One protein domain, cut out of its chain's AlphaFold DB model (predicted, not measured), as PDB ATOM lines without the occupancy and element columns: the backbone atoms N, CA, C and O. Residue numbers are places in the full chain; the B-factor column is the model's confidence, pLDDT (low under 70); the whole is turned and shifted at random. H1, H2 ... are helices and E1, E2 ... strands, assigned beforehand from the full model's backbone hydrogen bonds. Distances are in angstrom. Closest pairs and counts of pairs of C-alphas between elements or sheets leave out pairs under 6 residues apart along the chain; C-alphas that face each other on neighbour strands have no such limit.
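This is residues 278 to 355 of the 364 residues of an uncharacterized protein of Chelativorans sp. (strain BNC1) (UniProt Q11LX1). A small, strongly twisted sheet of three strands, E1, E2 and E3, has one long helix, H2, packed along one face, mainly over E2. The short helix H1 sits on the sheet over E3, and the printed part opens with residues 278 to 289, a stretch with no named element whose residues 278 to 279 pair with E1. You will find 78 residues, with two named helices and three named strands in the order H1, E1, E2, E3, H2; the sheet's order is E1, E2, E3, antiparallel throughout, and the class is mixed, helices and strands. The whole is compact, with a radius of gyration of the C-alphas of 12.7 A, and its outline is elongated, spanning 40 by 25 by 18 A.

Start at residues 278 to 279, which pair antiparallel with residues 305 to 306 of E1, residues 303 to 307. Go on to H1, residues 290 to 293: it is on the sheet and over E3, residues 329 to 334, at a height over the sheet of 6.5 A. Their closest C-alphas, those of His 291 and Val 331, are 5.9 A apart. E1 and E2, residues 314 to 320, form an antiparallel hairpin at 122 degrees; look for N 303 and O 316, 2.8 A apart and within hydrogen-bond range. E2, the inner strand, and E3 form a second antiparallel hairpin at 155 degrees, with N 330 and O 319 within hydrogen-bond range at 2.7 A. The three strands make a meander, each the antiparallel neighbour of the one before. H2, residues 337 to 354, is on one face of the sheet, making two layers, a helix layer on a sheet. Its height over the sheet is 9.3 A, and it runs along the strands, at 5 degrees to E2 on the local plane. It lies over E2 and only just over E3, with 3 of its C-alphas there. The closest C-alphas of H2 and E2 are those of Glu 337 and Phe 315, 5.7 A apart. H1 and H2 are apart. In H2, 13 of 14 O i to N i+4 pairs are within hydrogen-bond range; H1 is too short for such a pair.

Find C-alpha 290 at (32.185, -11.813, 24.372), where H1 begins; it is 5.0 A long. E1 follows, 12.8 A long, then E2, 19.2 A, and E3, 16.6 A. H2 runs 25.4 A from C-alpha 337 at (31.028, 2.317, 17.614) to C-alpha 354 at (7.537, -6.731, 20.689).

The C-alphas farthest apart are those of Tyr 309 and Asp 353, at 40.7 A. The printed part has no cut and no long link; E3 to H2 is tight. The mean pLDDT of the printed part is 88.0, and residues 283, 309 to 310 and 355 are under 70.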
ATOM      1  N   TRP A 278      37.932  -8.997  27.157       91.12
ATOM      2  CA  TRP A 278      37.762  -8.117  28.325       91.12
ATOM      3  C   TRP A 278      37.244  -6.733  27.926       91.12
ATOM      4  O   TRP A 278      37.400  -6.300  26.780       91.12
ATOM      5  N   ARG A 279      36.632  -6.018  28.876       86.88
ATOM      6  CA  ARG A 279      36.154  -4.642  28.670       86.88
ATOM      7  C   ARG A 279      37.241  -3.617  28.970       86.88
ATOM      8  O   ARG A 279      38.060  -3.804  29.865       86.88
ATOM      9  N   ASP A 280      37.181  -2.484  28.278       77.12
ATOM     10  CA  ASP A 280      38.125  -1.376  28.486       77.12
ATOM     11  C   ASP A 280      37.945  -0.682  29.856       77.12
ATOM     12  O   ASP A 280      38.921  -0.248  30.460       77.12
ATOM     13  N   PHE A 281      36.707  -0.599  30.373       71.31
ATOM     14  CA  PHE A 281      36.398   0.127  31.619       71.31
ATOM     15  C   PHE A 281      36.561  -0.716  32.893       71.31
ATOM     16  O   PHE A 281      36.761  -0.167  33.974       71.31
ATOM     17  N   ASP A 282      36.472  -2.040  32.778       74.81
ATOM     18  CA  ASP A 282      36.585  -2.954  33.911       74.81
ATOM     19  C   ASP A 282      37.053  -4.335  33.418       74.81
ATOM     20  O   ASP A 282      36.250  -5.095  32.862       74.81
ATOM     21  N   PRO A 283      38.352  -4.634  33.578       67.12
ATOM     22  CA  PRO A 283      38.960  -5.873  33.116       67.12
ATOM     23  C   PRO A 283      38.663  -7.081  34.016       67.12
ATOM     24  O   PRO A 283      39.046  -8.188  33.642       67.12
ATOM     25  N   GLU A 284      38.013  -6.912  35.178       75.44
ATOM     26  CA  GLU A 284      37.553  -8.054  35.988       75.44
ATOM     27  C   GLU A 284      36.368  -8.764  35.319       75.44
ATOM     28  O   GLU A 284      36.265  -9.989  35.386       75.44
ATOM     29  N   ASP A 285      35.552  -8.016  34.572       80.19
ATOM     30  CA  ASP A 285      34.536  -8.559  33.672       80.19
ATOM     31  C   ASP A 285      35.193  -8.998  32.352       80.19
ATOM     32  O   ASP A 285      35.273  -8.276  31.352       80.19
ATOM     33  N   SER A 286      35.718 -10.218  32.397       88.50
ATOM     34  CA  SER A 286      36.452 -10.884  31.327       88.50
ATOM     35  C   SER A 286      36.032 -12.349  31.215       88.50
ATOM     36  O   SER A 286      35.433 -12.903  32.138       88.50
ATOM     37  N   GLY A 287      36.310 -12.977  30.075       87.88
ATOM     38  CA  GLY A 287      35.969 -14.381  29.872       87.88
ATOM     39  C   GLY A 287      36.443 -14.948  28.544       87.88
ATOM     40  O   GLY A 287      37.029 -14.250  27.711       87.88
ATOM     41  N   ASP A 288      36.131 -16.224  28.338       89.44
ATOM     42  CA  ASP A 288      36.514 -16.975  27.140       89.44
ATOM     43  C   ASP A 288      35.641 -16.581  25.930       89.44
ATOM     44  O   ASP A 288      35.907 -16.969  24.793       89.44
ATOM     45  N   SER A 289      34.592 -15.776  26.145       91.06
ATOM     46  CA  SER A 289      33.702 -15.281  25.093       91.06
ATOM     47  C   SER A 289      33.262 -13.825  25.311       91.06
ATOM     48  O   SER A 289      33.246 -13.336  26.445       91.06
ATOM     49  N   PRO A 290      32.814 -13.128  24.246       92.12
ATOM     50  CA  PRO A 290      32.185 -11.813  24.372       92.12
ATOM     51  C   PRO A 290      30.957 -11.802  25.289       92.12
ATOM     52  O   PRO A 290      30.652 -10.778  25.894       92.12
ATOM     53  N   HIS A 291      30.253 -12.936  25.384       92.81
ATOM     54  CA  HIS A 291      29.085 -13.105  26.249       92.81
ATOM     55  C   HIS A 291      29.471 -12.995  27.722       92.81
ATOM     56  O   HIS A 291      28.945 -12.152  28.448       92.81
ATOM     57  N   GLU A 292      30.489 -13.748  28.131       91.38
ATOM     58  CA  GLU A 292      31.008 -13.706  29.499       91.38
ATOM     59  C   GLU A 292      31.564 -12.323  29.860       91.38
ATOM     60  O   GLU A 292      31.243 -11.798  30.928       91.38
ATOM     61  N   ALA A 293      32.301 -11.684  28.942       92.00
ATOM     62  CA  ALA A 293      32.857 -10.344  29.145       92.00
ATOM     63  C   ALA A 293      31.786  -9.236  29.282       92.00
ATOM     64  O   ALA A 293      32.073  -8.157  29.798       92.00
ATOM     65  N   LEU A 294      30.545  -9.474  28.836       92.19
ATOM     66  CA  LEU A 294      29.430  -8.519  28.932       92.19
ATOM     67  C   LEU A 294      28.356  -8.917  29.950       92.19
ATOM     68  O   LEU A 294      27.356  -8.212  30.081       92.19
ATOM     69  N   ARG A 295      28.541 -10.003  30.705       89.25
ATOM     70  CA  ARG A 295      27.499 -10.585  31.566       89.25
ATOM     71  C   ARG A 295      26.863  -9.603  32.559       89.25
ATOM     72  O   ARG A 295      25.665  -9.691  32.833       89.25
ATOM     73  N   ASN A 296      27.647  -8.668  33.092       88.19
ATOM     74  CA  ASN A 296      27.190  -7.681  34.077       88.19
ATOM     75  C   ASN A 296      26.861  -6.308  33.457       88.19
ATOM     76  O   ASN A 296      26.605  -5.343  34.180       88.19
ATOM     77  N   VAL A 297      26.875  -6.194  32.124       89.88
ATOM     78  CA  VAL A 297      26.538  -4.963  31.399       89.88
ATOM     79  C   VAL A 297      25.020  -4.876  31.199       89.88
ATOM     80  O   VAL A 297      24.408  -5.869  30.808       89.88
ATOM     81  N   PRO A 298      24.388  -3.708  31.425       92.44
ATOM     82  CA  PRO A 298      22.985  -3.501  31.077       92.44
ATOM     83  C   PRO A 298      22.710  -3.722  29.585       92.44
ATOM     84  O   PRO A 298      23.532  -3.377  28.734       92.44
ATOM     85  N   ASP A 299      21.522  -4.221  29.256       92.94
ATOM     86  CA  ASP A 299      21.138  -4.460  27.863       92.94
ATOM     87  C   ASP A 299      21.205  -3.174  27.026       92.94
ATOM     88  O   ASP A 299      20.922  -2.072  27.504       92.94
ATOM     89  N   PHE A 300      21.587  -3.325  25.757       95.12
ATOM     90  CA  PHE A 300      21.789  -2.256  24.770       95.12
ATOM     91  C   PHE A 300      22.898  -1.246  25.111       95.12
ATOM     92  O   PHE A 300      23.102  -0.287  24.364       95.12
ATOM     93  N   CYS A 301      23.645  -1.445  26.199       95.06
ATOM     94  CA  CYS A 301      24.818  -0.638  26.503       95.06
ATOM     95  C   CYS A 301      25.991  -1.067  25.611       95.06
ATOM     96  O   CYS A 301      26.480  -2.194  25.703       95.06
ATOM     97  N   VAL A 302      26.436  -0.162  24.738       95.56
ATOM     98  CA  VAL A 302      27.564  -0.409  23.832       95.56
ATOM     99  C   VAL A 302      28.880  -0.304  24.595       95.56
ATOM    100  O   VAL A 302      29.164   0.712  25.226       95.56
ATOM    101  N   CYS A 303      29.693  -1.350  24.500       94.06
ATOM    102  CA  CYS A 303      31.004  -1.455  25.125       94.06
ATOM    103  C   CYS A 303      32.074  -1.788  24.080       94.06
ATOM    104  O   CYS A 303      31.820  -2.531  23.131       94.06
ATOM    105  N   LEU A 304      33.292  -1.282  24.285       94.56
ATOM    106  CA  LEU A 304      34.472  -1.746  23.560       94.56
ATOM    107  C   LEU A 304      34.997  -3.022  24.224       94.56
ATOM    108  O   LEU A 304      35.386  -3.006  25.397       94.56
ATOM    109  N   LEU A 305      35.010  -4.111  23.463       93.12
ATOM    110  CA  LEU A 305      35.614  -5.379  23.832       93.12
ATOM    111  C   LEU A 305      36.983  -5.510  23.179       93.12
ATOM    112  O   LEU A 305      37.129  -5.441  21.955       93.12
ATOM    113  N   ARG A 306      37.979  -5.734  24.026       90.69
ATOM    114  CA  ARG A 306      39.336  -6.076  23.628       90.69
ATOM    115  C   ARG A 306      39.467  -7.586  23.547       90.69
ATOM    116  O   ARG A 306      38.794  -8.312  24.281       90.69
ATOM    117  N   SER A 307      40.352  -8.045  22.674       88.81
ATOM    118  CA  SER A 307      40.571  -9.469  22.442       88.81
ATOM    119  C   SER A 307      42.049  -9.843  22.573       88.81
ATOM    120  O   SER A 307      42.943  -9.012  22.387       88.81
ATOM    121  N   SER A 308      42.335 -11.084  22.964       82.56
ATOM    122  CA  SER A 308      43.710 -11.544  23.183       82.56
ATOM    123  C   SER A 308      44.474 -11.778  21.867       82.56
ATOM    124  O   SER A 308      43.897 -11.903  20.790       82.56
ATOM    125  N   TYR A 309      45.812 -11.807  21.950       63.09
ATOM    126  CA  TYR A 309      46.718 -12.270  20.883       63.09
ATOM    127  C   TYR A 309      46.475 -11.689  19.469       63.09
ATOM    128  O   TYR A 309      46.488 -12.413  18.478       63.09
ATOM    129  N   ASN A 310      46.371 -10.357  19.368       62.88
ATOM    130  CA  ASN A 310      46.199  -9.582  18.124       62.88
ATOM    131  C   ASN A 310      44.844  -9.744  17.409       62.88
ATOM    132  O   ASN A 310      44.744  -9.367  16.237       62.88
ATOM    133  N   GLY A 311      43.808 -10.273  18.064       72.94
ATOM    134  CA  GLY A 311      42.458 -10.198  17.511       72.94
ATOM    135  C   GLY A 311      41.974  -8.739  17.387       72.94
ATOM    136  O   GLY A 311      42.447  -7.864  18.120       72.94
ATOM    137  N   PRO A 312      41.068  -8.430  16.441       84.25
ATOM    138  CA  PRO A 312      40.513  -7.088  16.317       84.25
ATOM    139  C   PRO A 312      39.647  -6.750  17.532       84.25
ATOM    140  O   PRO A 312      38.830  -7.565  17.963       84.25
ATOM    141  N   ASP A 313      39.781  -5.527  18.036       90.88
ATOM    142  CA  ASP A 313      38.819  -4.983  18.991       90.88
ATOM    143  C   ASP A 313      37.438  -4.887  18.334       90.88
ATOM    144  O   ASP A 313      37.319  -4.629  17.131       90.88
ATOM    145  N   LYS A 314      36.388  -5.103  19.126       94.62
ATOM    146  CA  LYS A 314      35.000  -5.073  18.660       94.62
ATOM    147  C   LYS A 314      34.160  -4.189  19.560       94.62
ATOM    148  O   LYS A 314      34.316  -4.204  20.775       94.62
ATOM    149  N   PHE A 315      33.223  -3.463  18.970       96.12
ATOM    150  CA  PHE A 315      32.144  -2.837  19.723       96.12
ATOM    151  C   PHE A 315      31.010  -3.837  19.865       96.12
ATOM    152  O   PHE A 315      30.655  -4.510  18.901       96.12
ATOM    153  N   ALA A 316      30.451  -3.961  21.059       95.81
ATOM    154  CA  ALA A 316      29.454  -4.975  21.337       95.81
ATOM    155  C   ALA A 316      28.393  -4.472  22.306       95.81
ATOM    156  O   ALA A 316      28.664  -3.627  23.157       95.81
ATOM    157  N   PHE A 317      27.189  -5.019  22.191       96.25
ATOM    158  CA  PHE A 317      26.159  -4.883  23.213       96.25
ATOM    159  C   PHE A 317      25.422  -6.205  23.387       96.25
ATOM    160  O   PHE A 317      25.369  -7.040  22.479       96.25
ATOM    161  N   ARG A 318      24.841  -6.362  24.572       95.44
ATOM    162  CA  ARG A 318      23.958  -7.469  24.912       95.44
ATOM    163  C   ARG A 318      22.510  -7.079  24.649       95.44
ATOM    164  O   ARG A 318      22.113  -5.958  24.963       95.44
ATOM    165  N   SER A 319      21.727  -7.974  24.071       94.25
ATOM    166  CA  SER A 319      20.299  -7.788  23.812       94.25
ATOM    167  C   SER A 319      19.569  -9.072  24.159       94.25
ATOM    168  O   SER A 319      20.054 -10.129  23.777       94.25
ATOM    169  N   PRO A 320      18.366  -9.017  24.746       90.44
ATOM    170  CA  PRO A 320      17.474 -10.167  24.729       90.44
ATOM    171  C   PRO A 320      17.258 -10.659  23.286       90.44
ATOM    172  O   PRO A 320      17.346  -9.867  22.330       90.44
ATOM    173  N   THR A 321      16.983 -11.947  23.116       87.31
ATOM    174  CA  THR A 321      16.554 -12.495  21.825       87.31
ATOM    175  C   THR A 321      15.211 -11.876  21.413       87.31
ATOM    176  O   THR A 321      14.339 -11.606  22.236       87.31
ATOM    177  N   LEU A 322      15.005 -11.615  20.115       80.50
ATOM    178  CA  LEU A 322      13.720 -11.072  19.623       80.50
ATOM    179  C   LEU A 322      12.552 -12.057  19.775       80.50
ATOM    180  O   LEU A 322      11.401 -11.682  19.547       80.50
ATOM    181  N   ASN A 323      12.845 -13.317  20.085       81.31
ATOM    182  CA  ASN A 323      11.843 -14.332  20.316       81.31
ATOM    183  C   ASN A 323      11.358 -14.232  21.774       81.31
ATOM    184  O   ASN A 323      12.123 -14.552  22.672       81.31
ATOM    185  N   PRO A 324      10.100 -13.839  22.036       75.75
ATOM    186  CA  PRO A 324       9.606 -13.676  23.405       75.75
ATOM    187  C   PRO A 324       9.518 -14.993  24.195       75.75
ATOM    188  O   PRO A 324       9.348 -14.951  25.412       75.75
ATOM    189  N   ASP A 325       9.598 -16.142  23.515       80.12
ATOM    190  CA  ASP A 325       9.599 -17.474  24.132       80.12
ATOM    191  C   ASP A 325      11.013 -17.972  24.491       80.12
ATOM    192  O   ASP A 325      11.150 -19.077  25.019       80.12
ATOM    193  N   ASP A 326      12.049 -17.198  24.170       82.94
ATOM    194  CA  ASP A 326      13.451 -17.516  24.413       82.94
ATOM    195  C   ASP A 326      13.987 -16.586  25.516       82.94
ATOM    196  O   ASP A 326      13.890 -15.363  25.418       82.94
ATOM    197  N   ASP A 327      14.459 -17.168  26.618       79.56
ATOM    198  CA  ASP A 327      14.996 -16.436  27.766       79.56
ATOM    199  C   ASP A 327      16.497 -16.137  27.643       79.56
ATOM    200  O   ASP A 327      17.060 -15.486  28.529       79.56
ATOM    201  N   ASP A 328      17.121 -16.547  26.534       86.44
ATOM    202  CA  ASP A 328      18.521 -16.272  26.252       86.44
ATOM    203  C   ASP A 328      18.751 -14.824  25.775       86.44
ATOM    204  O   ASP A 328      17.892 -14.136  25.202       86.44
ATOM    205  N   ASP A 329      19.972 -14.352  26.006       88.31
ATOM    206  CA  ASP A 329      20.515 -13.092  25.529       88.31
ATOM    207  C   ASP A 329      21.547 -13.307  24.409       88.31
ATOM    208  O   ASP A 329      22.379 -14.214  24.417       88.31
ATOM    209  N   GLU A 330      21.511 -12.422  23.420       91.75
ATOM    210  CA  GLU A 330      22.445 -12.366  22.303       91.75
ATOM    211  C   GLU A 330      23.506 -11.291  22.572       91.75
ATOM    212  O   GLU A 330      23.196 -10.175  22.999       91.75
ATOM    213  N   VAL A 331      24.764 -11.585  22.233       94.38
ATOM    214  CA  VAL A 331      25.813 -10.565  22.097       94.38
ATOM    215  C   VAL A 331      26.085 -10.318  20.623       94.38
ATOM    216  O   VAL A 331      26.414 -11.238  19.875       94.38
ATOM    217  N   ILE A 332      25.962  -9.058  20.210       94.38
ATOM    218  CA  ILE A 332      26.129  -8.640  18.816       94.38
ATOM    219  C   ILE A 332      27.409  -7.811  18.703       94.38
ATOM    220  O   ILE A 332      27.588  -6.852  19.454       94.38
ATOM    221  N   LEU A 333      28.296  -8.188  17.776       94.88
ATOM    222  CA  LEU A 333      29.617  -7.581  17.569       94.88
ATOM    223  C   LEU A 333      29.646  -6.704  16.311       94.88
ATOM    224  O   LEU A 333      29.119  -7.089  15.269       94.88
ATOM    225  N   PHE A 334      30.347  -5.576  16.389       96.56
ATOM    226  CA  PHE A 334      30.508  -4.584  15.326       96.56
ATOM    227  C   PHE A 334      31.964  -4.127  15.224       96.56
ATOM    228  O   PHE A 334      32.712  -4.158  16.206       96.56
ATOM    229  N   ASP A 335      32.359  -3.671  14.036       94.44
ATOM    230  CA  ASP A 335      33.692  -3.105  13.802       94.44
ATOM    231  C   ASP A 335      33.793  -1.650  14.274       94.44
ATOM    232  O   ASP A 335      34.877  -1.183  14.623       94.44
ATOM    233  N   THR A 336      32.670  -0.926  14.310       95.06
ATOM    234  CA  THR A 336      32.645   0.496  14.667       95.06
ATOM    235  C   THR A 336      31.621   0.814  15.752       95.06
ATOM    236  O   THR A 336      30.551   0.209  15.835       95.06
ATOM    237  N   GLU A 337      31.927   1.828  16.563       96.12
ATOM    238  CA  GLU A 337      31.028   2.317  17.614       96.12
ATOM    239  C   GLU A 337      29.700   2.820  17.036       96.12
ATOM    240  O   GLU A 337      28.633   2.590  17.600       96.12
ATOM    241  N   HIS A 338      29.755   3.489  15.882       96.00
ATOM    242  CA  HIS A 338      28.576   4.063  15.245       96.00
ATOM    243  C   HIS A 338      27.565   2.990  14.824       96.00
ATOM    244  O   HIS A 338      26.368   3.158  15.057       96.00
ATOM    245  N   GLU A 339      28.039   1.885  14.244       96.94
ATOM    246  CA  GLU A 339      27.193   0.746  13.876       96.94
ATOM    247  C   GLU A 339      26.584   0.088  15.114       96.94
ATOM    248  O   GLU A 339      25.379  -0.161  15.139       96.94
ATOM    249  N   ALA A 340      27.387  -0.112  16.165       96.38
ATOM    250  CA  ALA A 340      26.912  -0.684  17.418       96.38
ATOM    251  C   ALA A 340      25.825   0.184  18.069       96.38
ATOM    252  O   ALA A 340      24.790  -0.336  18.477       96.38
ATOM    253  N   LEU A 341      26.014   1.507  18.122       95.81
ATOM    254  CA  LEU A 341      25.028   2.446  18.671       95.81
ATOM    255  C   LEU A 341      23.740   2.491  17.841       95.81
ATOM    256  O   LEU A 341      22.646   2.527  18.407       95.81
ATOM    257  N   ALA A 342      23.855   2.491  16.510       96.44
ATOM    258  CA  ALA A 342      22.698   2.469  15.622       96.44
ATOM    259  C   ALA A 342      21.884   1.177  15.804       96.44
ATOM    260  O   ALA A 342      20.670   1.243  16.003       96.44
ATOM    261  N   ALA A 343      22.558   0.025  15.827       96.06
ATOM    262  CA  ALA A 343      21.924  -1.273  16.013       96.06
ATOM    263  C   ALA A 343      21.333  -1.449  17.421       96.06
ATOM    264  O   ALA A 343      20.230  -1.975  17.555       96.06
ATOM    265  N   ALA A 344      22.018  -0.969  18.465       96.06
ATOM    266  CA  ALA A 344      21.508  -0.992  19.836       96.06
ATOM    267  C   ALA A 344      20.211  -0.187  19.957       96.06
ATOM    268  O   ALA A 344      19.247  -0.644  20.569       96.06
ATOM    269  N   LYS A 345      20.156   0.990  19.317       95.38
ATOM    270  CA  LYS A 345      18.950   1.820  19.283       95.38
ATOM    271  C   LYS A 345      17.805   1.139  18.530       95.38
ATOM    272  O   LYS A 345      16.693   1.104  19.050       95.38
ATOM    273  N   GLU A 346      18.073   0.590  17.348       93.81
ATOM    274  CA  GLU A 346      17.065  -0.111  16.542       93.81
ATOM    275  C   GLU A 346      16.502  -1.331  17.284       93.81
ATOM    276  O   GLU A 346      15.286  -1.504  17.366       93.81
ATOM    277  N   ARG A 347      17.366  -2.141  17.910       91.38
ATOM    278  CA  ARG A 347      16.938  -3.291  18.720       91.38
ATOM    279  C   ARG A 347      16.143  -2.870  19.953       91.38
ATOM    280  O   ARG A 347      15.119  -3.484  20.241       91.38
ATOM    281  N   ALA A 348      16.560  -1.814  20.650       91.19
ATOM    282  CA  ALA A 348      15.821  -1.294  21.799       91.19
ATOM    283  C   ALA A 348      14.428  -0.760  21.412       91.19
ATOM    284  O   ALA A 348      13.497  -0.831  22.214       91.19
ATOM    285  N   GLU A 349      14.265  -0.218  20.200       91.31
ATOM    286  CA  GLU A 349      12.962   0.186  19.653       91.31
ATOM    287  C   GLU A 349      12.109  -1.036  19.284       91.31
ATOM    288  O   GLU A 349      10.980  -1.146  19.761       91.31
ATOM    289  N   ALA A 350      12.669  -2.008  18.557       87.75
ATOM    290  CA  ALA A 350      11.970  -3.240  18.188       87.75
ATOM    291  C   ALA A 350      11.462  -4.032  19.409       87.75
ATOM    292  O   ALA A 350      10.368  -4.591  19.378       87.75
ATOM    293  N   MET A 351      12.215  -4.033  20.512       85.06
ATOM    294  CA  MET A 351      11.808  -4.684  21.762       85.06
ATOM    295  C   MET A 351      10.633  -4.002  22.457       85.06
ATOM    296  O   MET A 351       9.824  -4.674  23.092       85.06
ATOM    297  N   LYS A 352      10.501  -2.677  22.333       83.00
ATOM    298  CA  LYS A 352       9.327  -1.962  22.862       83.00
ATOM    299  C   LYS A 352       8.063  -2.330  22.096       83.00
ATOM    300  O   LYS A 352       7.004  -2.411  22.709       83.00
ATOM    301  N   ASP A 353       8.190  -2.568  20.794       77.31
ATOM    302  CA  ASP A 353       7.076  -2.972  19.936       77.31
ATOM    303  C   ASP A 353       6.725  -4.463  20.097       77.31
ATOM    304  O   ASP A 353       5.563  -4.843  19.949       77.31
ATOM    305  N   ALA A 354       7.714  -5.303  20.423       71.00
ATOM    306  CA  ALA A 354       7.537  -6.731  20.689       71.00
ATOM    307  C   ALA A 354       7.030  -7.032  22.110       71.00
ATOM    308  O   ALA A 354       6.414  -8.077  22.331       71.00
ATOM    309  N   ALA A 355       7.256  -6.127  23.071       62.31
ATOM    310  CA  ALA A 355       6.708  -6.259  24.413       62.31
ATOM    311  C   ALA A 355       5.171  -6.288  24.328       62.31
ATOM    312  O   ALA A 355       4.566  -5.331  23.829       62.31
TER     313      ALA A 355